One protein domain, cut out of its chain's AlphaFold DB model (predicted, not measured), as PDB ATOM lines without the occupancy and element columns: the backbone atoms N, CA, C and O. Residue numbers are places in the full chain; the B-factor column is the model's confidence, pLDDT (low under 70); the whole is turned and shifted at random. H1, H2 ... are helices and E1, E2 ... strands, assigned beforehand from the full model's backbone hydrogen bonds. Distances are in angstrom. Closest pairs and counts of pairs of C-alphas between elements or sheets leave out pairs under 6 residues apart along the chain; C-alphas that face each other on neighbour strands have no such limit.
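Overview. This is residues 31 to 195 of the 255 residues of an uncharacterized protein of Fluviicoccus keumensis (UniProt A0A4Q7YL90). Two antiparallel sheets, E1 E2 E3 E4 and the strongly curved E5 E6 E7 E8 E9, are partly face to face as a sandwich with crossed strands, and their edges come near each other along E1 and E5. The one named helix, H1, covers part of the first sheet on the face turned away from the second, while the far ends of E7 and E8, with E9, reach past the first sheet as a long arm. The printed part has 165 residues, with one named helix followed by nine named strands, in the order H1, E1 to E4, E5 to E9; the sheets run E1 E2 E3 E4 and E5 E6 E7 E8 E9. The class is mostly strand. The whole is compact, with a radius of gyration of the C-alphas of 17.9 A, and spans 61 by 45 by 25 A.

Arrangement. H1, residues 31 to 40, is on the sheet of E1, residues 53 to 58, E2, residues 65 to 75, E3, residues 81 to 94, and E4, residues 99 to 109; helix and sheet make two layers, a helix on one face of a sheet. Its height over the sheet is 8.5 A; it lies over E3 and only just over E2, where 3 of its C-alphas fall, and runs slantwise to the strands, at 57 degrees to E3 on the local plane. The closest C-alphas of H1 and E4 are those of Ile 35 and Ala 99, 7.0 A apart. Every O i to N i+4 pair of H1 is within hydrogen-bond range. E1 to E4 form a meander, each strand the antiparallel neighbour of the one before. Within hydrogen-bond range are N 55 and O 69 of the hairpin E1 and E2, 2.9 A, N 68 and O 91 of E2 and E3, 2.9 A, and N 88 and O 106 of E3 and E4, 2.8 A. E2 bends by 62 degrees at residue 72 and E3 by 114 degrees at residue 84. E5, residues 121 to 129, E6, residues 135 to 141, E7, residues 153 to 164, E8, residues 169 to 185, and E9, residues 191 to 195, form a second meander, curled like part of a barrel. Its N and O pairs include N 124 and O 138 of E5 and E6, 2.8 A, N 139 and O 160 of E6 and E7, 2.9 A, N 159 and O 176 of E7 and E8, 2.8 A, and N 184 and O 193 of E8 and E9, 2.8 A. The pairing of E8 is staggered, with E7 over residues 169 to 182 and with E9 over 182 to 185. The two sheets make a sandwich, two sheets face to face, with the facing parts 9.7 A centre to centre and the strands at 34 degrees. The closest C-alphas of E1 and E5 are those of Ala 55 and Trp 122, 5.8 A apart; those of E4 and E8 are Phe 104 and Leu 169, 6.1 A apart. E9 and E4 are apart.

Along the chain. H1 begins at C-alpha 31, (-48.425, -16.298, 54.098), and is 14.3 A long from first to last C-alpha. By the same measure E1 is 17.7 A, E2 28.5 A, E3 29.8 A and E4 29.5 A. E5, 22.0 A, begins at C-alpha 121, (-35.952, -19.111, 39.204). E6 is 19.8 A, E7 34.4 A and E8 42.2 A. E9, 11.0 A, ends at C-alpha 195, (-25.920, -29.458, 18.996).

Size, cuts and confidence. The outline is only just flat. The two C-alphas farthest apart, those of Ser 97 and Ser 187, are 61.1 A from each other. The printed part has no cut. The links H1 to E1, E4 to E5 and E6 to E7 are long. The mean pLDDT of the printed part is 93.4, and residue 46 alone is under 70.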
ATOM      1  N   GLU A  31     -48.967 -16.058  52.759       93.12
ATOM      2  CA  GLU A  31     -48.425 -16.298  54.098       93.12
ATOM      3  C   GLU A  31     -46.906 -16.137  54.118       93.12
ATOM      4  O   GLU A  31     -46.383 -15.345  54.900       93.12
ATOM      5  N   ILE A  32     -46.198 -16.827  53.218       94.69
ATOM      6  CA  ILE A  32     -44.741 -16.705  53.130       94.69
ATOM      7  C   ILE A  32     -44.320 -15.306  52.676       94.69
ATOM      8  O   ILE A  32     -43.362 -14.755  53.214       94.69
ATOM      9  N   SER A  33     -45.065 -14.713  51.735       94.00
ATOM     10  CA  SER A  33     -44.788 -13.358  51.254       94.00
ATOM     11  C   SER A  33     -44.935 -12.337  52.382       94.00
ATOM     12  O   SER A  33     -44.052 -11.505  52.541       94.00
ATOM     13  N   GLY A  34     -45.982 -12.452  53.209       94.69
ATOM     14  CA  GLY A  34     -46.201 -11.561  54.349       94.69
ATOM     15  C   GLY A  34     -45.095 -11.650  55.399       94.69
ATOM     16  O   GLY A  34     -44.604 -10.624  55.849       94.69
ATOM     17  N   ILE A  35     -44.615 -12.857  55.729       96.88
ATOM     18  CA  ILE A  35     -43.490 -13.020  56.671       96.88
ATOM     19  C   ILE A  35     -42.223 -12.328  56.142       96.88
ATOM     20  O   ILE A  35     -41.495 -11.683  56.902       96.88
ATOM     21  N   ILE A  36     -41.939 -12.475  54.847       96.75
ATOM     22  CA  ILE A  36     -40.754 -11.882  54.214       96.75
ATOM     23  C   ILE A  36     -40.888 -10.360  54.129       96.75
ATOM     24  O   ILE A  36     -39.925  -9.654  54.423       96.75
ATOM     25  N   GLU A  37     -42.074  -9.859  53.794       95.38
ATOM     26  CA  GLU A  37     -42.369  -8.428  53.750       95.38
ATOM     27  C   GLU A  37     -42.242  -7.791  55.138       95.38
ATOM     28  O   GLU A  37     -41.507  -6.818  55.289       95.38
ATOM     29  N   ASP A  38     -42.823  -8.396  56.174       95.69
ATOM     30  CA  ASP A  38     -42.737  -7.906  57.555       95.69
ATOM     31  C   ASP A  38     -41.292  -7.892  58.089       95.69
ATOM     32  O   ASP A  38     -40.921  -7.029  58.888       95.69
ATOM     33  N   THR A  39     -40.463  -8.853  57.665       95.25
ATOM     34  CA  THR A  39     -39.098  -9.020  58.193       95.25
ATOM     35  C   THR A  39     -38.060  -8.208  57.422       95.25
ATOM     36  O   THR A  39     -37.141  -7.648  58.019       95.25
ATOM     37  N   LEU A  40     -38.163  -8.185  56.093       94.00
ATOM     38  CA  LEU A  40     -37.141  -7.627  55.206       94.00
ATOM     39  C   LEU A  40     -37.625  -6.410  54.412       94.00
ATOM     40  O   LEU A  40     -36.812  -5.793  53.724       94.00
ATOM     41  N   ASN A  41     -38.911  -6.053  54.498       92.81
ATOM     42  CA  ASN A  41     -39.542  -5.007  53.690       92.81
ATOM     43  C   ASN A  41     -39.387  -5.263  52.178       92.81
ATOM     44  O   ASN A  41     -39.042  -4.371  51.398       92.81
ATOM     45  N   ILE A  42     -39.588  -6.522  51.774       91.62
ATOM     46  CA  ILE A  42     -39.536  -6.978  50.380       91.62
ATOM     47  C   ILE A  42     -40.835  -7.706  50.066       91.62
ATOM     48  O   ILE A  42     -41.158  -8.703  50.712       91.62
ATOM     49  N   ASN A  43     -41.526  -7.269  49.020       91.56
ATOM     50  CA  ASN A  43     -42.658  -7.997  48.479       91.56
ATOM     51  C   ASN A  43     -42.154  -8.894  47.342       91.56
ATOM     52  O   ASN A  43     -41.785  -8.424  46.268       91.56
ATOM     53  N   ILE A  44     -42.124 -10.202  47.601       92.06
ATOM     54  CA  ILE A  44     -41.580 -11.202  46.674       92.06
ATOM     55  C   ILE A  44     -42.605 -11.731  45.663       92.06
ATOM     56  O   ILE A  44     -42.360 -12.746  45.010       92.06
ATOM     57  N   ARG A  45     -43.768 -11.091  45.543       85.00
ATOM     58  CA  ARG A  45     -44.775 -11.445  44.542       85.00
ATOM     59  C   ARG A  45     -44.390 -10.826  43.198       85.00
ATOM     60  O   ARG A  45     -44.303  -9.606  43.135       85.00
ATOM     61  N   PRO A  46     -44.153 -11.601  42.127       69.75
ATOM     62  CA  PRO A  46     -43.650 -11.035  40.870       69.75
ATOM     63  C   PRO A  46     -44.617 -10.050  40.193       69.75
ATOM     64  O   PRO A  46     -44.190  -9.142  39.493       69.75
ATOM     65  N   ASP A  47     -45.923 -10.209  40.413       72.25
ATOM     66  CA  ASP A  47     -46.985  -9.404  39.799       72.25
ATOM     67  C   ASP A  47     -47.193  -8.030  40.459       72.25
ATOM     68  O   ASP A  47     -47.703  -7.100  39.835       72.25
ATOM     69  N   THR A  48     -46.844  -7.910  41.738       70.69
ATOM     70  CA  THR A  48     -47.212  -6.767  42.590       70.69
ATOM     71  C   THR A  48     -46.079  -6.269  43.481       70.69
ATOM     72  O   THR A  48     -46.234  -5.262  44.172       70.69
ATOM     73  N   GLY A  49     -44.958  -6.981  43.495       70.31
ATOM     74  CA  GLY A  49     -43.827  -6.747  44.372       70.31
ATOM     75  C   GLY A  49     -42.661  -6.040  43.693       70.31
ATOM     76  O   GLY A  49     -42.770  -5.498  42.597       70.31
ATOM     77  N   ASN A  50     -41.523  -6.029  44.384       83.00
ATOM     78  CA  ASN A  50     -40.286  -5.368  43.960       83.00
ATOM     79  C   ASN A  50     -39.180  -6.376  43.613       83.00
ATOM     80  O   ASN A  50     -37.992  -6.119  43.822       83.00
ATOM     81  N   VAL A  51     -39.584  -7.540  43.109       94.44
ATOM     82  CA  VAL A  51     -38.702  -8.615  42.651       94.44
ATOM     83  C   VAL A  51     -38.930  -8.879  41.169       94.44
ATOM     84  O   VAL A  51     -40.015  -8.650  40.649       94.44
ATOM     85  N   ILE A  52     -37.900  -9.376  40.496       95.00
ATOM     86  CA  ILE A  52     -37.943  -9.708  39.070       95.00
ATOM     87  C   ILE A  52     -38.508 -11.111  38.888       95.00
ATOM     88  O   ILE A  52     -39.393 -11.310  38.076       95.00
ATOM     89  N   SER A  53     -38.018 -12.075  39.666       95.44
ATOM     90  CA  SER A  53     -38.476 -13.465  39.660       95.44
ATOM     91  C   SER A  53     -38.474 -13.986  41.081       95.44
ATOM     92  O   SER A  53     -37.621 -13.584  41.878       95.44
ATOM     93  N   SER A  54     -39.390 -14.890  41.404       96.69
ATOM     94  CA  SER A  54     -39.396 -15.575  42.686       96.69
ATOM     95  C   SER A  54     -39.941 -16.988  42.565       96.69
ATOM     96  O   SER A  54     -40.700 -17.312  41.655       96.69
ATOM     97  N   ALA A  55     -39.530 -17.836  43.500       96.94
ATOM     98  CA  ALA A  55     -40.059 -19.176  43.659       96.94
ATOM     99  C   ALA A  55     -40.111 -19.534  45.145       96.94
ATOM    100  O   ALA A  55     -39.213 -19.199  45.922       96.94
ATOM    101  N   CYS A  56     -41.158 -20.252  45.531       96.94
ATOM    102  CA  CYS A  56     -41.397 -20.756  46.867       96.94
ATOM    103  C   CYS A  56     -41.796 -22.229  46.819       96.94
ATOM    104  O   CYS A  56     -42.602 -22.659  45.993       96.94
ATOM    105  N   LYS A  57     -41.246 -23.021  47.739       96.62
ATOM    106  CA  LYS A  57     -41.536 -24.454  47.824       96.62
ATOM    107  C   LYS A  57     -41.311 -24.990  49.226       96.62
ATOM    108  O   LYS A  57     -40.382 -24.574  49.909       96.62
ATOM    109  N   ALA A  58     -42.132 -25.949  49.635       95.31
ATOM    110  CA  ALA A  58     -41.938 -26.642  50.902       95.31
ATOM    111  C   ALA A  58     -40.581 -27.356  50.944       95.31
ATOM    112  O   ALA A  58     -40.157 -27.989  49.969       95.31
ATOM    113  N   TYR A  59     -39.917 -27.280  52.095       93.88
ATOM    114  CA  TYR A  59     -38.725 -28.063  52.362       93.88
ATOM    115  C   TYR A  59     -39.133 -29.539  52.512       93.88
ATOM    116  O   TYR A  59     -40.019 -29.856  53.305       93.88
ATOM    117  N   PRO A  60     -38.520 -30.478  51.774       86.25
ATOM    118  CA  PRO A  60     -39.092 -31.815  51.620       86.25
ATOM    119  C   PRO A  60     -39.043 -32.697  52.879       86.25
ATOM    120  O   PRO A  60     -39.847 -33.618  52.986       86.25
ATOM    121  N   ASP A  61     -38.115 -32.444  53.808       88.62
ATOM    122  CA  ASP A  61     -37.887 -33.294  54.990       88.62
ATOM    123  C   ASP A  61     -38.223 -32.600  56.328       88.62
ATOM    124  O   ASP A  61     -38.123 -33.228  57.382       88.62
ATOM    125  N   ILE A  62     -38.603 -31.316  56.312       91.06
ATOM    126  CA  ILE A  62     -38.832 -30.515  57.524       91.06
ATOM    127  C   ILE A  62     -40.216 -29.861  57.425       91.06
ATOM    128  O   ILE A  62     -40.387 -28.946  56.618       91.06
ATOM    129  N   PRO A  63     -41.201 -30.317  58.223       92.06
ATOM    130  CA  PRO A  63     -42.521 -29.700  58.277       92.06
ATOM    131  C   PRO A  63     -42.441 -28.207  58.598       92.06
ATOM    132  O   PRO A  63     -41.556 -27.774  59.335       92.06
ATOM    133  N   ASP A  64     -43.372 -27.436  58.041       93.94
ATOM    134  CA  ASP A  64     -43.502 -25.985  58.228       93.94
ATOM    135  C   ASP A  64     -42.280 -25.151  57.813       93.94
ATOM    136  O   ASP A  64     -42.280 -23.935  57.997       93.94
ATOM    137  N   LEU A  65     -41.247 -25.761  57.224       95.81
ATOM    138  CA  LEU A  65     -40.116 -25.048  56.652       95.81
ATOM    139  C   LEU A  65     -40.331 -24.871  55.150       95.81
ATOM    140  O   LEU A  65     -40.583 -25.824  54.414       95.81
ATOM    141  N   MET A  66     -40.198 -23.637  54.684       97.25
ATOM    142  CA  MET A  66     -40.326 -23.255  53.286       97.25
ATOM    143  C   MET A  66     -39.002 -22.709  52.768       97.25
ATOM    144  O   MET A  66     -38.288 -22.001  53.474       97.25
ATOM    145  N   ILE A  67     -38.705 -23.004  51.512       98.06
ATOM    146  CA  ILE A  67     -37.645 -22.368  50.740       98.06
ATOM    147  C   ILE A  67     -38.307 -21.243  49.947       98.06
ATOM    148  O   ILE A  67     -39.281 -21.496  49.240       98.06
ATOM    149  N   ALA A  68     -37.780 -20.028  50.053       97.94
ATOM    150  CA  ALA A  68     -38.114 -18.917  49.169       97.94
ATOM    151  C   ALA A  68     -36.839 -18.424  48.491       97.94
ATOM    152  O   ALA A  68     -35.790 -18.334  49.125       97.94
ATOM    153  N   THR A  69     -36.914 -18.101  47.210       98.44
ATOM    154  CA  THR A  69     -35.811 -17.491  46.472       98.44
ATOM    155  C   THR A  69     -36.343 -16.419  45.544       98.44
ATOM    156  O   THR A  69     -37.469 -16.530  45.060       98.44
ATOM    157  N   TYR A  70     -35.558 -15.372  45.321       97.88
ATOM    158  CA  TYR A  70     -35.928 -14.306  44.402       97.88
ATOM    159  C   TYR A  70     -34.711 -13.575  43.841       97.88
ATOM    160  O   TYR A  70     -33.626 -13.565  44.435       97.88
ATOM    161  N   PHE A  71     -34.939 -12.935  42.697       97.56
ATOM    162  CA  PHE A  71     -34.077 -11.915  42.122       97.56
ATOM    163  C   PHE A  71     -34.689 -10.534  42.325       97.56
ATOM    164  O   PHE A  71     -35.893 -10.363  42.159       97.56
ATOM    165  N   ARG A  72     -33.863  -9.531  42.608       95.50
ATOM    166  CA  ARG A  72     -34.241  -8.113  42.531       95.50
ATOM    167  C   ARG A  72     -33.084  -7.282  41.999       95.50
ATOM    168  O   ARG A  72     -31.956  -7.771  41.962       95.50
ATOM    169  N   ASP A  73     -33.340  -6.030  41.651       95.44
ATOM    170  CA  ASP A  73     -32.256  -5.090  41.376       95.44
ATOM    171  C   ASP A  73     -31.360  -4.910  42.606       95.44
ATOM    172  O   ASP A  73     -31.835  -4.827  43.745       95.44
ATOM    173  N   GLU A  74     -30.049  -4.871  42.378       96.12
ATOM    174  CA  GLU A  74     -29.086  -4.542  43.422       96.12
ATOM    175  C   GLU A  74     -29.166  -3.041  43.734       96.12
ATOM    176  O   GLU A  74     -28.976  -2.233  42.827       96.12
ATOM    177  N   PRO A  75     -29.449  -2.622  44.981       94.12
ATOM    178  CA  PRO A  75     -29.508  -1.206  45.311       94.12
ATOM    179  C   PRO A  75     -28.115  -0.621  45.585       94.12
ATOM    180  O   PRO A  75     -27.303  -1.201  46.306       94.12
ATOM    181  N   ASP A  76     -27.863   0.594  45.099       94.25
ATOM    182  CA  ASP A  76     -26.735   1.416  45.524       94.25
ATOM    183  C   ASP A  76     -26.929   1.930  46.971       94.25
ATOM    184  O   ASP A  76     -27.946   1.703  47.630       94.25
ATOM    185  N   LYS A  77     -25.963   2.702  47.487       92.94
ATOM    186  CA  LYS A  77     -26.039   3.281  48.845       92.94
ATOM    187  C   LYS A  77     -27.234   4.223  49.073       92.94
ATOM    188  O   LYS A  77     -27.496   4.586  50.216       92.94
ATOM    189  N   LYS A  78     -27.896   4.680  48.010       92.88
ATOM    190  CA  LYS A  78     -29.064   5.569  48.033       92.88
ATOM    191  C   LYS A  78     -30.368   4.817  47.731       92.88
ATOM    192  O   LYS A  78     -31.419   5.450  47.747       92.88
ATOM    193  N   GLY A  79     -30.311   3.509  47.481       89.00
ATOM    194  CA  GLY A  79     -31.467   2.682  47.141       89.00
ATOM    195  C   GLY A  79     -31.834   2.674  45.655       89.00
ATOM    196  O   GLY A  79     -32.891   2.153  45.318       89.00
ATOM    197  N   ASN A  80     -31.005   3.235  44.767       92.00
ATOM    198  CA  ASN A  80     -31.258   3.180  43.324       92.00
ATOM    199  C   ASN A  80     -30.739   1.859  42.738       92.00
ATOM    200  O   ASN A  80     -29.675   1.415  43.166       92.00
ATOM    201  N   PRO A  81     -31.408   1.275  41.731       93.00
ATOM    202  CA  PRO A  81     -30.884   0.124  41.002       93.00
ATOM    203  C   PRO A  81     -29.484   0.385  40.433       93.00
ATOM    204  O   PRO A  81     -29.254   1.388  39.752       93.00
ATOM    205  N   VAL A  82     -28.555  -0.531  40.690       95.31
ATOM    206  CA  VAL A  82     -27.261  -0.602  40.017       95.31
ATOM    207  C   VAL A  82     -27.470  -1.305  38.684       95.31
ATOM    208  O   VAL A  82     -28.024  -2.403  38.623       95.31
ATOM    209  N   GLN A  83     -27.038  -0.653  37.604       93.25
ATOM    210  CA  GLN A  83     -27.168  -1.201  36.259       93.25
ATOM    211  C   GLN A  83     -26.487  -2.571  36.169       93.25
ATOM    212  O   GLN A  83     -25.393  -2.750  36.703       93.25
ATOM    213  N   ASP A  84     -27.153  -3.518  35.510       93.56
ATOM    214  CA  ASP A  84     -26.660  -4.872  35.241       93.56
ATOM    215  C   ASP A  84     -26.309  -5.692  36.498       93.56
ATOM    216  O   ASP A  84     -25.803  -6.798  36.386       93.56
ATOM    217  N   GLN A  85     -26.615  -5.220  37.713       97.31
ATOM    218  CA  GLN A  85     -26.412  -5.983  38.945       97.31
ATOM    219  C   GLN A  85     -27.745  -6.388  39.559       97.31
ATOM    220  O   GLN A  85     -28.619  -5.562  39.834       97.31
ATOM    221  N   LYS A  86     -27.887  -7.688  39.805       97.12
ATOM    222  CA  LYS A  86     -29.064  -8.286  40.425       97.12
ATOM    223  C   LYS A  86     -28.678  -8.971  41.717       97.12
ATOM    224  O   LYS A  86     -27.678  -9.684  41.794       97.12
ATOM    225  N   ARG A  87     -29.500  -8.804  42.744       97.25
ATOM    226  CA  ARG A  87     -29.363  -9.549  43.987       97.25
ATOM    227  C   ARG A  87     -30.144 -10.848  43.905       97.25
ATOM    228  O   ARG A  87     -31.348 -10.841  43.665       97.25
ATOM    229  N   TYR A  88     -29.441 -11.941  44.153       97.94
ATOM    230  CA  TYR A  88     -29.946 -13.298  44.277       97.94
ATOM    231  C   TYR A  88     -30.058 -13.673  45.751       97.94
ATOM    232  O   TYR A  88     -29.043 -13.702  46.453       97.94
ATOM    233  N   GLU A  89     -31.266 -13.973  46.229       98.06
ATOM    234  CA  GLU A  89     -31.484 -14.324  47.635       98.06
ATOM    235  C   GLU A  89     -32.202 -15.661  47.800       98.06
ATOM    236  O   GLU A  89     -33.020 -16.069  46.972       98.06
ATOM    237  N   ILE A  90     -31.885 -16.347  48.900       98.50
ATOM    238  CA  ILE A  90     -32.538 -17.584  49.330       98.50
ATOM    239  C   ILE A  90     -32.813 -17.482  50.820       98.50
ATOM    240  O   ILE A  90     -31.923 -17.141  51.602       98.50
ATOM    241  N   LEU A  91     -34.031 -17.826  51.212       98.31
ATOM    242  CA  LEU A  91     -34.516 -17.796  52.577       98.31
ATOM    243  C   LEU A  91     -35.063 -19.168  52.955       98.31
ATOM    244  O   LEU A  91     -35.767 -19.806  52.169       98.31
ATOM    245  N   LEU A  92     -34.778 -19.591  54.184       97.94
ATOM    246  CA  LEU A  92     -35.525 -20.655  54.845       97.94
ATOM    247  C   LEU A  92     -36.494 -20.022  55.837       97.94
ATOM    248  O   LEU A  92     -36.068 -19.421  56.823       97.94
ATOM    249  N   VAL A  93     -37.789 -20.156  55.580       97.88
ATOM    250  CA  VAL A  93     -38.855 -19.537  56.373       97.88
ATOM    251  C   VAL A  93     -39.584 -20.616  57.154       97.88
ATOM    252  O   VAL A  93     -40.118 -21.551  56.565       97.88
ATOM    253  N   ASN A  94     -39.613 -20.495  58.477       96.88
ATOM    254  CA  ASN A  94     -40.424 -21.356  59.325       96.88
ATOM    255  C   ASN A  94     -41.811 -20.722  59.498       96.88
ATOM    256  O   ASN A  94     -41.930 -19.638  60.073       96.88
ATOM    257  N   LEU A  95     -42.848 -21.388  58.989       96.06
ATOM    258  CA  LEU A  95     -44.232 -20.907  59.013       96.06
ATOM    259  C   LEU A  95     -44.842 -20.955  60.418       96.06
ATOM    260  O   LEU A  95     -45.639 -20.090  60.772       96.06
ATOM    261  N   HIS A  96     -44.425 -21.911  61.253       95.75
ATOM    262  CA  HIS A  96     -44.911 -22.023  62.626       95.75
ATOM    263  C   HIS A  96     -44.426 -20.858  63.501       95.75
ATOM    264  O   HIS A  96     -45.227 -20.190  64.154       95.75
ATOM    265  N   SER A  97     -43.119 -20.583  63.498       96.25
ATOM    266  CA  SER A  97     -42.529 -19.475  64.256       96.25
ATOM    267  C   SER A  97     -42.618 -18.131  63.534       96.25
ATOM    268  O   SER A  97     -42.222 -17.121  64.109       96.25
ATOM    269  N   LYS A  98     -43.083 -18.121  62.276       97.00
ATOM    270  CA  LYS A  98     -43.138 -16.951  61.386       97.00
ATOM    271  C   LYS A  98     -41.804 -16.209  61.290       97.00
ATOM    272  O   LYS A  98     -41.753 -14.990  61.406       97.00
ATOM    273  N   ALA A  99     -40.714 -16.957  61.122       96.06
ATOM    274  CA  ALA A  99     -39.365 -16.399  61.151       96.06
ATOM    275  C   ALA A  99     -38.504 -16.894  59.989       96.06
ATOM    276  O   ALA A  99     -38.582 -18.056  59.581       96.06
ATOM    277  N   ILE A 100     -37.624 -16.017  59.508       97.19
ATOM    278  CA  ILE A 100     -36.531 -16.386  58.608       97.19
ATOM    279  C   ILE A 100     -35.429 -17.034  59.453       97.19
ATOM    280  O   ILE A 100     -34.843 -16.405  60.330       97.19
ATOM    281  N   THR A 101     -35.166 -18.310  59.194       96.31
ATOM    282  CA  THR A 101     -34.208 -19.143  59.945       96.31
ATOM    283  C   THR A 101     -32.824 -19.182  59.307       96.31
ATOM    284  O   THR A 101     -31.826 -19.402  59.988       96.31
ATOM    285  N   SER A 102     -32.733 -18.957  57.998       97.38
ATOM    286  CA  SER A 102     -31.465 -18.849  57.277       97.38
ATOM    287  C   SER A 102     -31.630 -17.954  56.055       97.38
ATOM    288  O   SER A 102     -32.699 -17.931  55.444       97.38
ATOM    289  N   HIS A 103     -30.557 -17.260  55.682       97.31
ATOM    290  CA  HIS A 103     -30.518 -16.344  54.545       97.31
ATOM    291  C   HIS A 103     -29.186 -16.485  53.803       97.31
ATOM    292  O   HIS A 103     -28.120 -16.510  54.416       97.31
ATOM    293  N   PHE A 104     -29.262 -16.595  52.482       98.25
ATOM    294  CA  PHE A 104     -28.141 -16.487  51.556       98.25
ATOM    295  C   PHE A 104     -28.397 -15.315  50.610       98.25
ATOM    296  O   PHE A 104     -29.525 -15.127  50.157       98.25
ATOM    297  N   SER A 105     -27.353 -14.545  50.303       97.06
ATOM    298  CA  SER A 105     -27.429 -13.389  49.412       97.06
ATOM    299  C   SER A 105     -26.151 -13.295  48.584       97.06
ATOM    300  O   SER A 105     -25.049 -13.442  49.118       97.06
ATOM    301  N   GLN A 106     -26.295 -13.052  47.287       97.44
ATOM    302  CA  GLN A 106     -25.196 -12.877  46.342       97.44
ATOM    303  C   GLN A 106     -25.600 -11.851  45.280       97.44
ATOM    304  O   GLN A 106     -26.776 -11.732  44.950       97.44
ATOM    305  N   VAL A 107     -24.627 -11.123  44.733       97.75
ATOM    306  CA  VAL A 107     -24.831 -10.293  43.539       97.75
ATOM    307  C   VAL A 107     -24.447 -11.102  42.301       97.75
ATOM    308  O   VAL A 107     -23.415 -11.777  42.296       97.75
ATOM    309  N   ILE A 108     -25.299 -11.054  41.282       96.88
ATOM    310  CA  ILE A 108     -25.063 -11.585  39.941       96.88
ATOM    311  C   ILE A 108     -24.987 -10.395  38.990       96.88
ATOM    312  O   ILE A 108     -25.832  -9.503  39.052       96.88
ATOM    313  N   GLU A 109     -23.973 -10.391  38.132       96.56
ATOM    314  CA  GLU A 109     -23.844  -9.413  37.056       96.56
ATOM    315  C   GLU A 109     -24.480  -9.991  35.788       96.56
ATOM    316  O   GLU A 109     -24.198 -11.127  35.403       96.56
ATOM    317  N   GLU A 110     -25.381  -9.230  35.182       94.94
ATOM    318  CA  GLU A 110     -25.898  -9.485  33.846       94.94
ATOM    319  C   GLU A 110     -24.863  -9.050  32.813       94.94
ATOM    320  O   GLU A 110     -24.160  -8.050  32.970       94.94
ATOM    321  N   ASP A 111     -24.768  -9.821  31.741       92.38
ATOM    322  CA  ASP A 111     -23.839  -9.566  30.655       92.38
ATOM    323  C   ASP A 111     -24.372 -10.162  29.346       92.38
ATOM    324  O   ASP A 111     -25.555 -10.474  29.199       92.38
ATOM    325  N   ALA A 112     -23.500 -10.321  28.352       90.00
ATOM    326  CA  ALA A 112     -23.908 -10.858  27.063       90.00
ATOM    327  C   ALA A 112     -24.439 -12.312  27.120       90.00
ATOM    328  O   ALA A 112     -25.147 -12.725  26.193       90.00
ATOM    329  N   ALA A 113     -24.090 -13.069  28.165       90.44
ATOM    330  CA  ALA A 113     -24.438 -14.469  28.385       90.44
ATOM    331  C   ALA A 113     -25.458 -14.678  29.521       90.44
ATOM    332  O   ALA A 113     -26.107 -15.728  29.556       90.44
ATOM    333  N   ILE A 114     -25.622 -13.705  30.426       94.81
ATOM    334  CA  ILE A 114     -26.528 -13.771  31.578       94.81
ATOM    335  C   ILE A 114     -27.621 -12.699  31.495       94.81
ATOM    336  O   ILE A 114     -27.327 -11.509  31.456       94.81
ATOM    337  N   GLY A 115     -28.885 -13.131  31.539       95.38
ATOM    338  CA  GLY A 115     -30.065 -12.267  31.611       95.38
ATOM    339  C   GLY A 115     -31.117 -12.823  32.572       95.38
ATOM    340  O   GLY A 115     -31.419 -14.017  32.560       95.38
ATOM    341  N   ILE A 116     -31.661 -11.960  33.428       95.69
ATOM    342  CA  ILE A 116     -32.597 -12.304  34.501       95.69
ATOM    343  C   ILE A 116     -33.987 -11.740  34.178       95.69
ATOM    344  O   ILE A 116     -34.168 -10.550  33.925       95.69
ATOM    345  N   HIS A 117     -34.995 -12.613  34.203       92.75
ATOM    346  CA  HIS A 117     -36.370 -12.329  33.782       92.75
ATOM    347  C   HIS A 117     -37.394 -12.972  34.731       92.75
ATOM    348  O   HIS A 117     -37.024 -13.725  35.628       92.75
ATOM    349  N   GLU A 118     -38.688 -12.725  34.504       89.69
ATOM    350  CA  GLU A 118     -39.805 -13.128  35.382       89.69
ATOM    351  C   GLU A 118     -39.862 -14.622  35.752       89.69
ATOM    352  O   GLU A 118     -40.266 -14.972  36.860       89.69
ATOM    353  N   ASN A 119     -39.312 -15.501  34.909       90.19
ATOM    354  CA  ASN A 119     -39.307 -16.956  35.106       90.19
ATOM    355  C   ASN A 119     -37.896 -17.548  35.272       90.19
ATOM    356  O   ASN A 119     -37.649 -18.710  34.949       90.19
ATOM    357  N   SER A 120     -36.941 -16.745  35.744       95.62
ATOM    358  CA  SER A 120     -35.549 -17.174  35.869       95.62
ATOM    359  C   SER A 120     -35.266 -18.101  37.053       95.62
ATOM    360  O   SER A 120     -34.165 -18.642  37.101       95.62
ATOM    361  N   LEU A 121     -36.194 -18.308  37.998       97.12
ATOM    362  CA  LEU A 121     -35.952 -19.111  39.204       97.12
ATOM    363  C   LEU A 121     -36.885 -20.309  39.354       97.12
ATOM    364  O   LEU A 121     -38.097 -20.209  39.193       97.12
ATOM    365  N   TRP A 122     -36.299 -21.429  39.780       97.38
ATOM    366  CA  TRP A 122     -37.027 -22.626  40.181       97.38
ATOM    367  C   TRP A 122     -36.324 -23.347  41.336       97.38
ATOM    368  O   TRP A 122     -35.099 -23.420  41.403       97.38
ATOM    369  N   ILE A 123     -37.098 -23.926  42.248       98.12
ATOM    370  CA  ILE A 123     -36.622 -24.732  43.373       98.12
ATOM    371  C   ILE A 123     -36.744 -26.217  43.025       98.12
ATOM    372  O   ILE A 123     -37.836 -26.796  42.885       98.12
ATOM    373  N   ASP A 124     -35.594 -26.869  42.956       96.56
ATOM    374  CA  ASP A 124     -35.486 -28.308  42.813       96.56
ATOM    375  C   ASP A 124     -35.406 -28.977  44.193       96.56
ATOM    376  O   ASP A 124     -34.541 -28.700  45.017       96.56
ATOM    377  N   THR A 125     -36.322 -29.905  44.450       95.31
ATOM    378  CA  THR A 125     -36.374 -30.675  45.706       95.31
ATOM    379  C   THR A 125     -36.162 -32.159  45.444       95.31
ATOM    380  O   THR A 125     -36.623 -32.991  46.227       95.31
ATOM    381  N   ALA A 126     -35.462 -32.532  44.366       94.56
ATOM    382  CA  ALA A 126     -35.041 -33.909  44.145       94.56
ATOM    383  C   ALA A 126     -34.305 -34.471  45.387       94.56
ATOM    384  O   ALA A 126     -33.824 -33.718  46.243       94.56
ATOM    385  N   PRO A 127     -34.243 -35.802  45.567       94.19
ATOM    386  CA  PRO A 127     -33.670 -36.414  46.764       94.19
ATOM    387  C   PRO A 127     -32.131 -36.372  46.756       94.19
ATOM    388  O   PRO A 127     -31.474 -37.413  46.727       94.19
ATOM    389  N   TYR A 128     -31.544 -35.172  46.815       96.50
ATOM    390  CA  TYR A 128     -30.104 -34.938  46.917       96.50
ATOM    391  C   TYR A 128     -29.575 -35.274  48.320       96.50
ATOM    392  O   TYR A 128     -29.096 -34.409  49.050       96.50
ATOM    393  N   ARG A 129     -29.699 -36.536  48.739       96.44
ATOM    394  CA  ARG A 129     -29.159 -37.025  50.015       96.44
ATOM    395  C   ARG A 129     -27.642 -37.123  49.920       96.44
ATOM    396  O   ARG A 129     -27.110 -38.114  49.428       96.44
ATOM    397  N   LEU A 130     -26.967 -36.064  50.354       96.56
ATOM    398  CA  LEU A 130     -25.510 -35.970  50.336       96.56
ATOM    399  C   LEU A 130     -24.895 -36.803  51.462       96.56
ATOM    400  O   LEU A 130     -23.778 -37.270  51.324       96.56
ATOM    401  N   SER A 131     -25.635 -37.089  52.530       94.62
ATOM    402  CA  SER A 131     -25.269 -38.101  53.525       94.62
ATOM    403  C   SER A 131     -26.524 -38.779  54.082       94.62
ATOM    404  O   SER A 131     -27.643 -38.485  53.657       94.62
ATOM    405  N   ASN A 132     -26.361 -39.674  55.060       90.88
ATOM    406  CA  ASN A 132     -27.497 -40.291  55.751       90.88
ATOM    407  C   ASN A 132     -28.339 -39.273  56.542       90.88
ATOM    408  O   ASN A 132     -29.497 -39.550  56.838       90.88
ATOM    409  N   GLN A 133     -27.759 -38.125  56.898       89.94
ATOM    410  CA  GLN A 133     -28.392 -37.098  57.727       89.94
ATOM    411  C   GLN A 133     -28.663 -35.797  56.970       89.94
ATOM    412  O   GLN A 133     -29.391 -34.952  57.478       89.94
ATOM    413  N   LEU A 134     -28.078 -35.616  55.783       92.25
ATOM    414  CA  LEU A 134     -28.109 -34.342  55.076       92.25
ATOM    415  C   LEU A 134     -28.690 -34.487  53.674       92.25
ATOM    416  O   LEU A 134     -28.155 -35.207  52.825       92.25
ATOM    417  N   ARG A 135     -29.763 -33.739  53.423       94.75
ATOM    418  CA  ARG A 135     -30.351 -33.545  52.101       94.75
ATOM    419  C   ARG A 135     -30.121 -32.108  51.654       94.75
ATOM    420  O   ARG A 135     -30.399 -31.174  52.398       94.75
ATOM    421  N   ALA A 136     -29.624 -31.946  50.435       97.12
ATOM    422  CA  ALA A 136     -29.582 -30.655  49.771       97.12
ATOM    423  C   ALA A 136     -30.895 -30.373  49.026       97.12
ATOM    424  O   ALA A 136     -31.626 -31.292  48.644       97.12
ATOM    425  N   PHE A 137     -31.158 -29.097  48.772       97.56
ATOM    426  CA  PHE A 137     -32.121 -28.648  47.769       97.56
ATOM    427  C   PHE A 137     -31.383 -27.869  46.683       97.56
ATOM    428  O   PHE A 137     -30.292 -27.345  46.914       97.56
ATOM    429  N   GLY A 138     -31.960 -27.837  45.492       98.06
ATOM    430  CA  GLY A 138     -31.419 -27.129  44.350       98.06
ATOM    431  C   GLY A 138     -32.144 -25.819  44.094       98.06
ATOM    432  O   GLY A 138     -33.360 -25.740  44.272       98.06
ATOM    433  N   ILE A 139     -31.407 -24.817  43.628       98.50
ATOM    434  CA  ILE A 139     -31.981 -23.649  42.965       98.50
ATOM    435  C   ILE A 139     -31.502 -23.662  41.521       98.50
ATOM    436  O   ILE A 139     -30.301 -23.623  41.256       98.50
ATOM    437  N   LEU A 140     -32.454 -23.754  40.604       98.06
ATOM    438  CA  LEU A 140     -32.230 -23.733  39.173       98.06
ATOM    439  C   LEU A 140     -32.455 -22.314  38.656       98.06
ATOM    440  O   LEU A 140     -33.484 -21.698  38.941       98.06
ATOM    441  N   LYS A 141     -31.475 -21.806  37.910       98.06
ATOM    442  CA  LYS A 141     -31.480 -20.465  37.332       98.06
ATOM    443  C   LYS A 141     -31.538 -20.558  35.809       98.06
ATOM    444  O   LYS A 141     -30.566 -20.959  35.164       98.06
ATOM    445  N   HIS A 142     -32.672 -20.167  35.237       97.06
ATOM    446  CA  HIS A 142     -32.890 -20.041  33.796       97.06
ATOM    447  C   HIS A 142     -32.459 -18.640  33.345       97.06
ATOM    448  O   HIS A 142     -33.289 -17.757  33.134       97.06
ATOM    449  N   ILE A 143     -31.144 -18.425  33.303       96.12
ATOM    450  CA  ILE A 143     -30.541 -17.096  33.105       96.12
ATOM    451  C   ILE A 143     -29.567 -17.030  31.927       96.12
ATOM    452  O   ILE A 143     -29.042 -15.972  31.618       96.12
ATOM    453  N   GLY A 144     -29.306 -18.151  31.257       93.44
ATOM    454  CA  GLY A 144     -28.457 -18.196  30.075       93.44
ATOM    455  C   GLY A 144     -29.147 -17.584  28.863       93.44
ATOM    456  O   GLY A 144     -30.163 -18.113  28.398       93.44
ATOM    457  N   VAL A 145     -28.569 -16.529  28.295       88.88
ATOM    458  CA  VAL A 145     -29.091 -15.816  27.120       88.88
ATOM    459  C   VAL A 145     -28.050 -15.744  26.003       88.88
ATOM    460  O   VAL A 145     -26.853 -15.822  26.243       88.88
ATOM    461  N   ASN A 146     -28.521 -15.585  24.764       80.62
ATOM    462  CA  ASN A 146     -27.679 -15.247  23.614       80.62
ATOM    463  C   ASN A 146     -28.054 -13.844  23.148       80.62
ATOM    464  O   ASN A 146     -28.917 -13.687  22.287       80.62
ATOM    465  N   SER A 147     -27.437 -12.825  23.739       73.94
ATOM    466  CA  SER A 147     -27.713 -11.429  23.364       73.94
ATOM    467  C   SER A 147     -27.047 -11.013  22.042       73.94
ATOM    468  O   SER A 147     -27.492 -10.064  21.398       73.94
ATOM    469  N   SER A 148     -26.005 -11.730  21.603       80.56
ATOM    470  CA  SER A 148     -25.330 -11.497  20.320       80.56
ATOM    471  C   SER A 148     -25.975 -12.296  19.188       80.56
ATOM    472  O   SER A 148     -26.177 -13.505  19.309       80.56
ATOM    473  N   HIS A 149     -26.208 -11.637  18.049       80.62
ATOM    474  CA  HIS A 149     -26.696 -12.280  16.823       80.62
ATOM    475  C   HIS A 149     -25.762 -13.398  16.327       80.62
ATOM    476  O   HIS A 149     -26.230 -14.386  15.773       80.62
ATOM    477  N   CYS A 150     -24.457 -13.278  16.589       87.06
ATOM    478  CA  CYS A 150     -23.444 -14.247  16.168       87.06
ATOM    479  C   CYS A 150     -22.969 -15.147  17.325       87.06
ATOM    480  O   CYS A 150     -21.812 -15.562  17.351       87.06
ATOM    481  N   ALA A 151     -23.816 -15.405  18.327       86.88
ATOM    482  CA  ALA A 151     -23.466 -16.291  19.434       86.88
ATOM    483  C   ALA A 151     -23.416 -17.762  18.977       86.88
ATOM    484  O   ALA A 151     -24.407 -18.309  18.489       86.88
ATOM    485  N   GLU A 152     -22.268 -18.409  19.179       86.69
ATOM    486  CA  GLU A 152     -22.031 -19.814  18.808       86.69
ATOM    487  C   GLU A 152     -22.328 -20.801  19.945       86.69
ATOM    488  O   GLU A 152     -22.295 -22.013  19.745       86.69
ATOM    489  N   GLY A 153     -22.612 -20.320  21.157       88.00
ATOM    490  CA  GLY A 153     -22.830 -21.187  22.306       88.00
ATOM    491  C   GLY A 153     -23.615 -20.527  23.428       88.00
ATOM    492  O   GLY A 153     -23.596 -19.308  23.568       88.00
ATOM    493  N   ARG A 154     -24.305 -21.355  24.215       91.69
ATOM    494  CA  ARG A 154     -25.071 -20.949  25.395       91.69
ATOM    495  C   ARG A 154     -25.031 -22.030  26.458       91.69
ATOM    496  O   ARG A 154     -25.370 -23.178  26.172       91.69
ATOM    497  N   GLU A 155     -24.721 -21.639  27.680       93.75
ATOM    498  CA  GLU A 155     -24.984 -22.424  28.882       93.75
ATOM    499  C   GLU A 155     -26.241 -21.882  29.558       93.75
ATOM    500  O   GLU A 155     -26.467 -20.675  29.573       93.75
ATOM    501  N   ASN A 156     -27.092 -22.766  30.070       95.50
ATOM    502  CA  ASN A 156     -28.307 -22.386  30.778       95.50
ATOM    503  C   ASN A 156     -28.654 -23.421  31.857       95.50
ATOM    504  O   ASN A 156     -28.012 -24.470  31.974       95.50
ATOM    505  N   ASP A 157     -29.719 -23.137  32.605       96.62
ATOM    506  CA  ASP A 157     -30.261 -24.007  33.642       96.62
ATOM    507  C   ASP A 157     -29.192 -24.266  34.715       96.62
ATOM    508  O   ASP A 157     -28.844 -25.407  35.021       96.62
ATOM    509  N   TYR A 158     -28.613 -23.182  35.239       97.75
ATOM    510  CA  TYR A 158     -27.538 -23.240  36.226       97.75
ATOM    511  C   TYR A 158     -28.088 -23.707  37.568       97.75
ATOM    512  O   TYR A 158     -28.964 -23.064  38.148       97.75
ATOM    513  N   LEU A 159     -27.563 -24.818  38.069       98.38
ATOM    514  CA  LEU A 159     -27.958 -25.404  39.337       98.38
ATOM    515  C   LEU A 159     -26.966 -25.032  40.437       98.38
ATOM    516  O   LEU A 159     -25.789 -25.394  40.380       98.38
ATOM    517  N   ASP A 160     -27.490 -24.415  41.491       98.50
ATOM    518  CA  ASP A 160     -26.845 -24.392  42.798       98.50
ATOM    519  C   ASP A 160     -27.440 -25.498  43.677       98.50
ATOM    520  O   ASP A 160     -28.657 -25.683  43.684       98.50
ATOM    521  N   LEU A 161     -26.619 -26.198  44.464       98.44
ATOM    522  CA  LEU A 161     -27.099 -27.056  45.555       98.44
ATOM    523  C   LEU A 161     -26.764 -26.423  46.898       98.44
ATOM    524  O   LEU A 161     -25.613 -26.060  47.149       98.44
ATOM    525  N   PHE A 162     -27.756 -26.372  47.781       98.06
ATOM    526  CA  PHE A 162     -27.632 -25.823  49.121       98.06
ATOM    527  C   PHE A 162     -27.931 -26.863  50.189       98.06
ATOM    528  O   PHE A 162     -28.898 -27.620  50.106       98.06
ATOM    529  N   THR A 163     -27.119 -26.840  51.238       96.00
ATOM    530  CA  THR A 163     -27.382 -27.523  52.509       96.00
ATOM    531  C   THR A 163     -27.598 -26.489  53.605       96.00
ATOM    532  O   THR A 163     -27.115 -25.364  53.487       96.00
ATOM    533  N   SER A 164     -28.282 -26.861  54.685       92.94
ATOM    534  CA  SER A 164     -28.451 -25.997  55.855       92.94
ATOM    535  C   SER A 164     -27.985 -26.703  57.121       92.94
ATOM    536  O   SER A 164     -28.248 -27.892  57.291       92.94
ATOM    537  N   ASP A 165     -27.318 -25.963  58.005       89.62
ATOM    538  CA  ASP A 165     -27.029 -26.380  59.386       89.62
ATOM    539  C   ASP A 165     -28.052 -25.816  60.397       89.62
ATOM    540  O   ASP A 165     -27.844 -25.880  61.608       89.62
ATOM    541  N   GLY A 166     -29.159 -25.260  59.895       85.44
ATOM    542  CA  GLY A 166     -30.214 -24.602  60.661       85.44
ATOM    543  C   GLY A 166     -30.057 -23.083  60.750       85.44
ATOM    544  O   GLY A 166     -31.064 -22.383  60.716       85.44
ATOM    545  N   ALA A 167     -28.827 -22.564  60.817       87.81
ATOM    546  CA  ALA A 167     -28.570 -21.122  60.910       87.81
ATOM    547  C   ALA A 167     -28.001 -20.534  59.613       87.81
ATOM    548  O   ALA A 167     -28.184 -19.351  59.321       87.81
ATOM    549  N   LYS A 168     -27.272 -21.344  58.844       94.25
ATOM    550  CA  LYS A 168     -26.585 -20.930  57.626       94.25
ATOM    551  C   LYS A 168     -26.932 -21.845  56.467       94.25
ATOM    552  O   LYS A 168     -27.125 -23.052  56.617       94.25
ATOM    553  N   LEU A 169     -26.972 -21.234  55.290       97.12
ATOM    554  CA  LEU A 169     -27.013 -21.926  54.012       97.12
ATOM    555  C   LEU A 169     -25.589 -22.065  53.480       97.12
ATOM    556  O   LEU A 169     -24.864 -21.079  53.354       97.12
ATOM    557  N   HIS A 170     -25.216 -23.292  53.135       96.56
ATOM    558  CA  HIS A 170     -23.938 -23.613  52.512       96.56
ATOM    559  C   HIS A 170     -24.195 -23.996  51.063       96.56
ATOM    560  O   HIS A 170     -24.895 -24.978  50.800       96.56
ATOM    561  N   LYS A 171     -23.640 -23.220  50.130       97.75
ATOM    562  CA  LYS A 171     -23.653 -23.551  48.705       97.75
ATOM    563  C   LYS A 171     -22.580 -24.607  48.448       97.75
ATOM    564  O   LYS A 171     -21.394 -24.315  48.550       97.75
ATOM    565  N   VAL A 172     -22.998 -25.833  48.155       97.69
ATOM    566  CA  VAL A 172     -22.101 -26.994  48.014       97.69
ATOM    567  C   VAL A 172     -21.888 -27.399  46.558       97.69
ATOM    568  O   VAL A 172     -20.903 -28.061  46.254       97.69
ATOM    569  N   LEU A 173     -22.765 -26.976  45.646       98.06
ATOM    570  CA  LEU A 173     -22.534 -26.950  44.199       98.06
ATOM    571  C   LEU A 173     -22.903 -25.547  43.723       98.06
ATOM    572  O   LEU A 173     -23.960 -25.054  44.114       98.06
ATOM    573  N   ALA A 174     -22.041 -24.918  42.931       96.50
ATOM    574  CA  ALA A 174     -22.221 -23.544  42.483       96.50
ATOM    575  C   ALA A 174     -22.248 -23.469  40.958       96.50
ATOM    576  O   ALA A 174     -21.369 -24.035  40.305       96.50
ATOM    577  N   ASP A 175     -23.253 -22.764  40.441       95.25
ATOM    578  CA  ASP A 175     -23.412 -22.327  39.057       95.25
ATOM    579  C   ASP A 175     -23.142 -23.449  38.051       95.25
ATOM    580  O   ASP A 175     -22.438 -23.272  37.062       95.25
ATOM    581  N   PHE A 176     -23.678 -24.644  38.319       96.69
ATOM    582  CA  PHE A 176     -23.421 -25.811  37.486       96.69
ATOM    583  C   PHE A 176     -24.410 -25.864  36.311       96.69
ATOM    584  O   PHE A 176     -25.587 -26.157  36.542       96.69
ATOM    585  N   PRO A 177     -23.984 -25.624  35.060       95.50
ATOM    586  CA  PRO A 177     -24.887 -25.610  33.913       95.50
ATOM    587  C   PRO A 177     -25.446 -27.009  33.645       95.50
ATOM    588  O   PRO A 177     -24.695 -27.990  33.533       95.50
ATOM    589  N   LEU A 178     -26.771 -27.111  33.527       96.06
ATOM    590  CA  LEU A 178     -27.445 -28.355  33.154       96.06
ATOM    591  C   LEU A 178     -27.785 -28.434  31.668       96.06
ATOM    592  O   LEU A 178     -28.032 -29.535  31.171       96.06
ATOM    593  N   SER A 179     -27.771 -27.310  30.960       94.44
ATOM    594  CA  SER A 179     -28.123 -27.234  29.549       94.44
ATOM    595  C   SER A 179     -27.075 -26.465  28.767       94.44
ATOM    596  O   SER A 179     -26.541 -25.458  29.223       94.44
ATOM    597  N   PHE A 180     -26.786 -26.968  27.577       92.81
ATOM    598  CA  PHE A 180     -25.809 -26.407  26.667       92.81
ATOM    599  C   PHE A 180     -26.382 -26.421  25.262       92.81
ATOM    600  O   PHE A 180     -26.935 -27.431  24.823       92.81
ATOM    601  N   ARG A 181     -26.159 -25.343  24.527       90.62
ATOM    602  CA  ARG A 181     -26.436 -25.248  23.101       90.62
ATOM    603  C   ARG A 181     -25.184 -24.755  22.406       90.62
ATOM    604  O   ARG A 181     -24.551 -23.825  22.887       90.62
ATOM    605  N   LEU A 182     -24.844 -25.374  21.288       88.88
ATOM    606  CA  LEU A 182     -23.771 -24.949  20.410       88.88
ATOM    607  C   LEU A 182     -24.333 -24.809  19.000       88.88
ATOM    608  O   LEU A 182     -24.891 -25.761  18.449       88.88
ATOM    609  N   THR A 183     -24.149 -23.639  18.417       88.94
ATOM    610  CA  THR A 183     -24.552 -23.284  17.062       88.94
ATOM    611  C   THR A 183     -23.306 -23.093  16.209       88.94
ATOM    612  O   THR A 183     -22.368 -22.391  16.573       88.94
ATOM    613  N   LYS A 184     -23.282 -23.740  15.048       88.62
ATOM    614  CA  LYS A 184     -22.309 -23.466  13.997       88.62
ATOM    615  C   LYS A 184     -22.897 -22.396  13.097       88.62
ATOM    616  O   LYS A 184     -23.973 -22.613  12.534       88.62
ATOM    617  N   LEU A 185     -22.174 -21.298  12.941       90.56
ATOM    618  CA  LEU A 185     -22.589 -20.176  12.114       90.56
ATOM    619  C   LEU A 185     -21.794 -20.126  10.803       90.56
ATOM    620  O   LEU A 185     -20.685 -20.663  10.712       90.56
ATOM    621  N   ASP A 186     -22.370 -19.517   9.771       92.44
ATOM    622  CA  ASP A 186     -21.637 -19.113   8.569       92.44
ATOM    623  C   ASP A 186     -21.109 -17.666   8.672       92.44
ATOM    624  O   ASP A 186     -21.206 -17.016   9.714       92.44
ATOM    625  N   SER A 187     -20.524 -17.141   7.589       91.12
ATOM    626  CA  SER A 187     -19.979 -15.773   7.555       91.12
ATOM    627  C   SER A 187     -21.028 -14.669   7.721       91.12
ATOM    628  O   SER A 187     -20.660 -13.519   7.949       91.12
ATOM    629  N   SER A 188     -22.308 -14.999   7.560       93.19
ATOM    630  CA  SER A 188     -23.446 -14.099   7.736       93.19
ATOM    631  C   SER A 188     -24.126 -14.288   9.093       93.19
ATOM    632  O   SER A 188     -25.161 -13.677   9.326       93.19
ATOM    633  N   CYS A 189     -23.530 -15.083   9.989       90.94
ATOM    634  CA  CYS A 189     -24.084 -15.451  11.290       90.94
ATOM    635  C   CYS A 189     -25.383 -16.267  11.218       90.94
ATOM    636  O   CYS A 189     -26.121 -16.352  12.199       90.94
ATOM    637  N   GLU A 190     -25.633 -16.931  10.090       92.19
ATOM    638  CA  GLU A 190     -26.763 -17.842   9.946       92.19
ATOM    639  C   GLU A 190     -26.415 -19.223  10.509       92.19
ATOM    640  O   GLU A 190     -25.305 -19.735  10.325       92.19
ATOM    641  N   ILE A 191     -27.369 -19.852  11.202       90.06
ATOM    642  CA  ILE A 191     -27.168 -21.169  11.819       90.06
ATOM    643  C   ILE A 191     -27.139 -22.243  10.727       90.06
ATOM    644  O   ILE A 191     -28.153 -22.560  10.108       90.06
ATOM    645  N   VAL A 192     -25.981 -22.876  10.552       92.62
ATOM    646  CA  VAL A 192     -25.762 -23.990   9.611       92.62
ATOM    647  C   VAL A 192     -25.593 -25.342  10.308       92.62
ATOM    648  O   VAL A 192     -25.431 -26.375   9.656       92.62
ATOM    649  N   GLY A 193     -25.618 -25.365  11.640       88.50
ATOM    650  CA  GLY A 193     -25.613 -26.591  12.430       88.50
ATOM    651  C   GLY A 193     -25.845 -26.321  13.909       88.50
ATOM    652  O   GLY A 193     -25.518 -25.251  14.406       88.50
ATOM    653  N   GLU A 194     -26.388 -27.306  14.620       88.31
ATOM    654  CA  GLU A 194     -26.706 -27.169  16.038       88.31
ATOM    655  C   GLU A 194     -26.500 -28.486  16.789       88.31
ATOM    656  O   GLU A 194     -26.784 -29.572  16.273       88.31
ATOM    657  N   LYS A 195     -25.991 -28.376  18.016       88.88
ATOM    658  CA  LYS A 195     -25.920 -29.458  18.996       88.88
ATOM    659  C   LYS A 195     -26.434 -28.949  20.333       88.88
ATOM    660  O   LYS A 195     -26.102 -27.842  20.748       88.88
TER     661      LYS A 195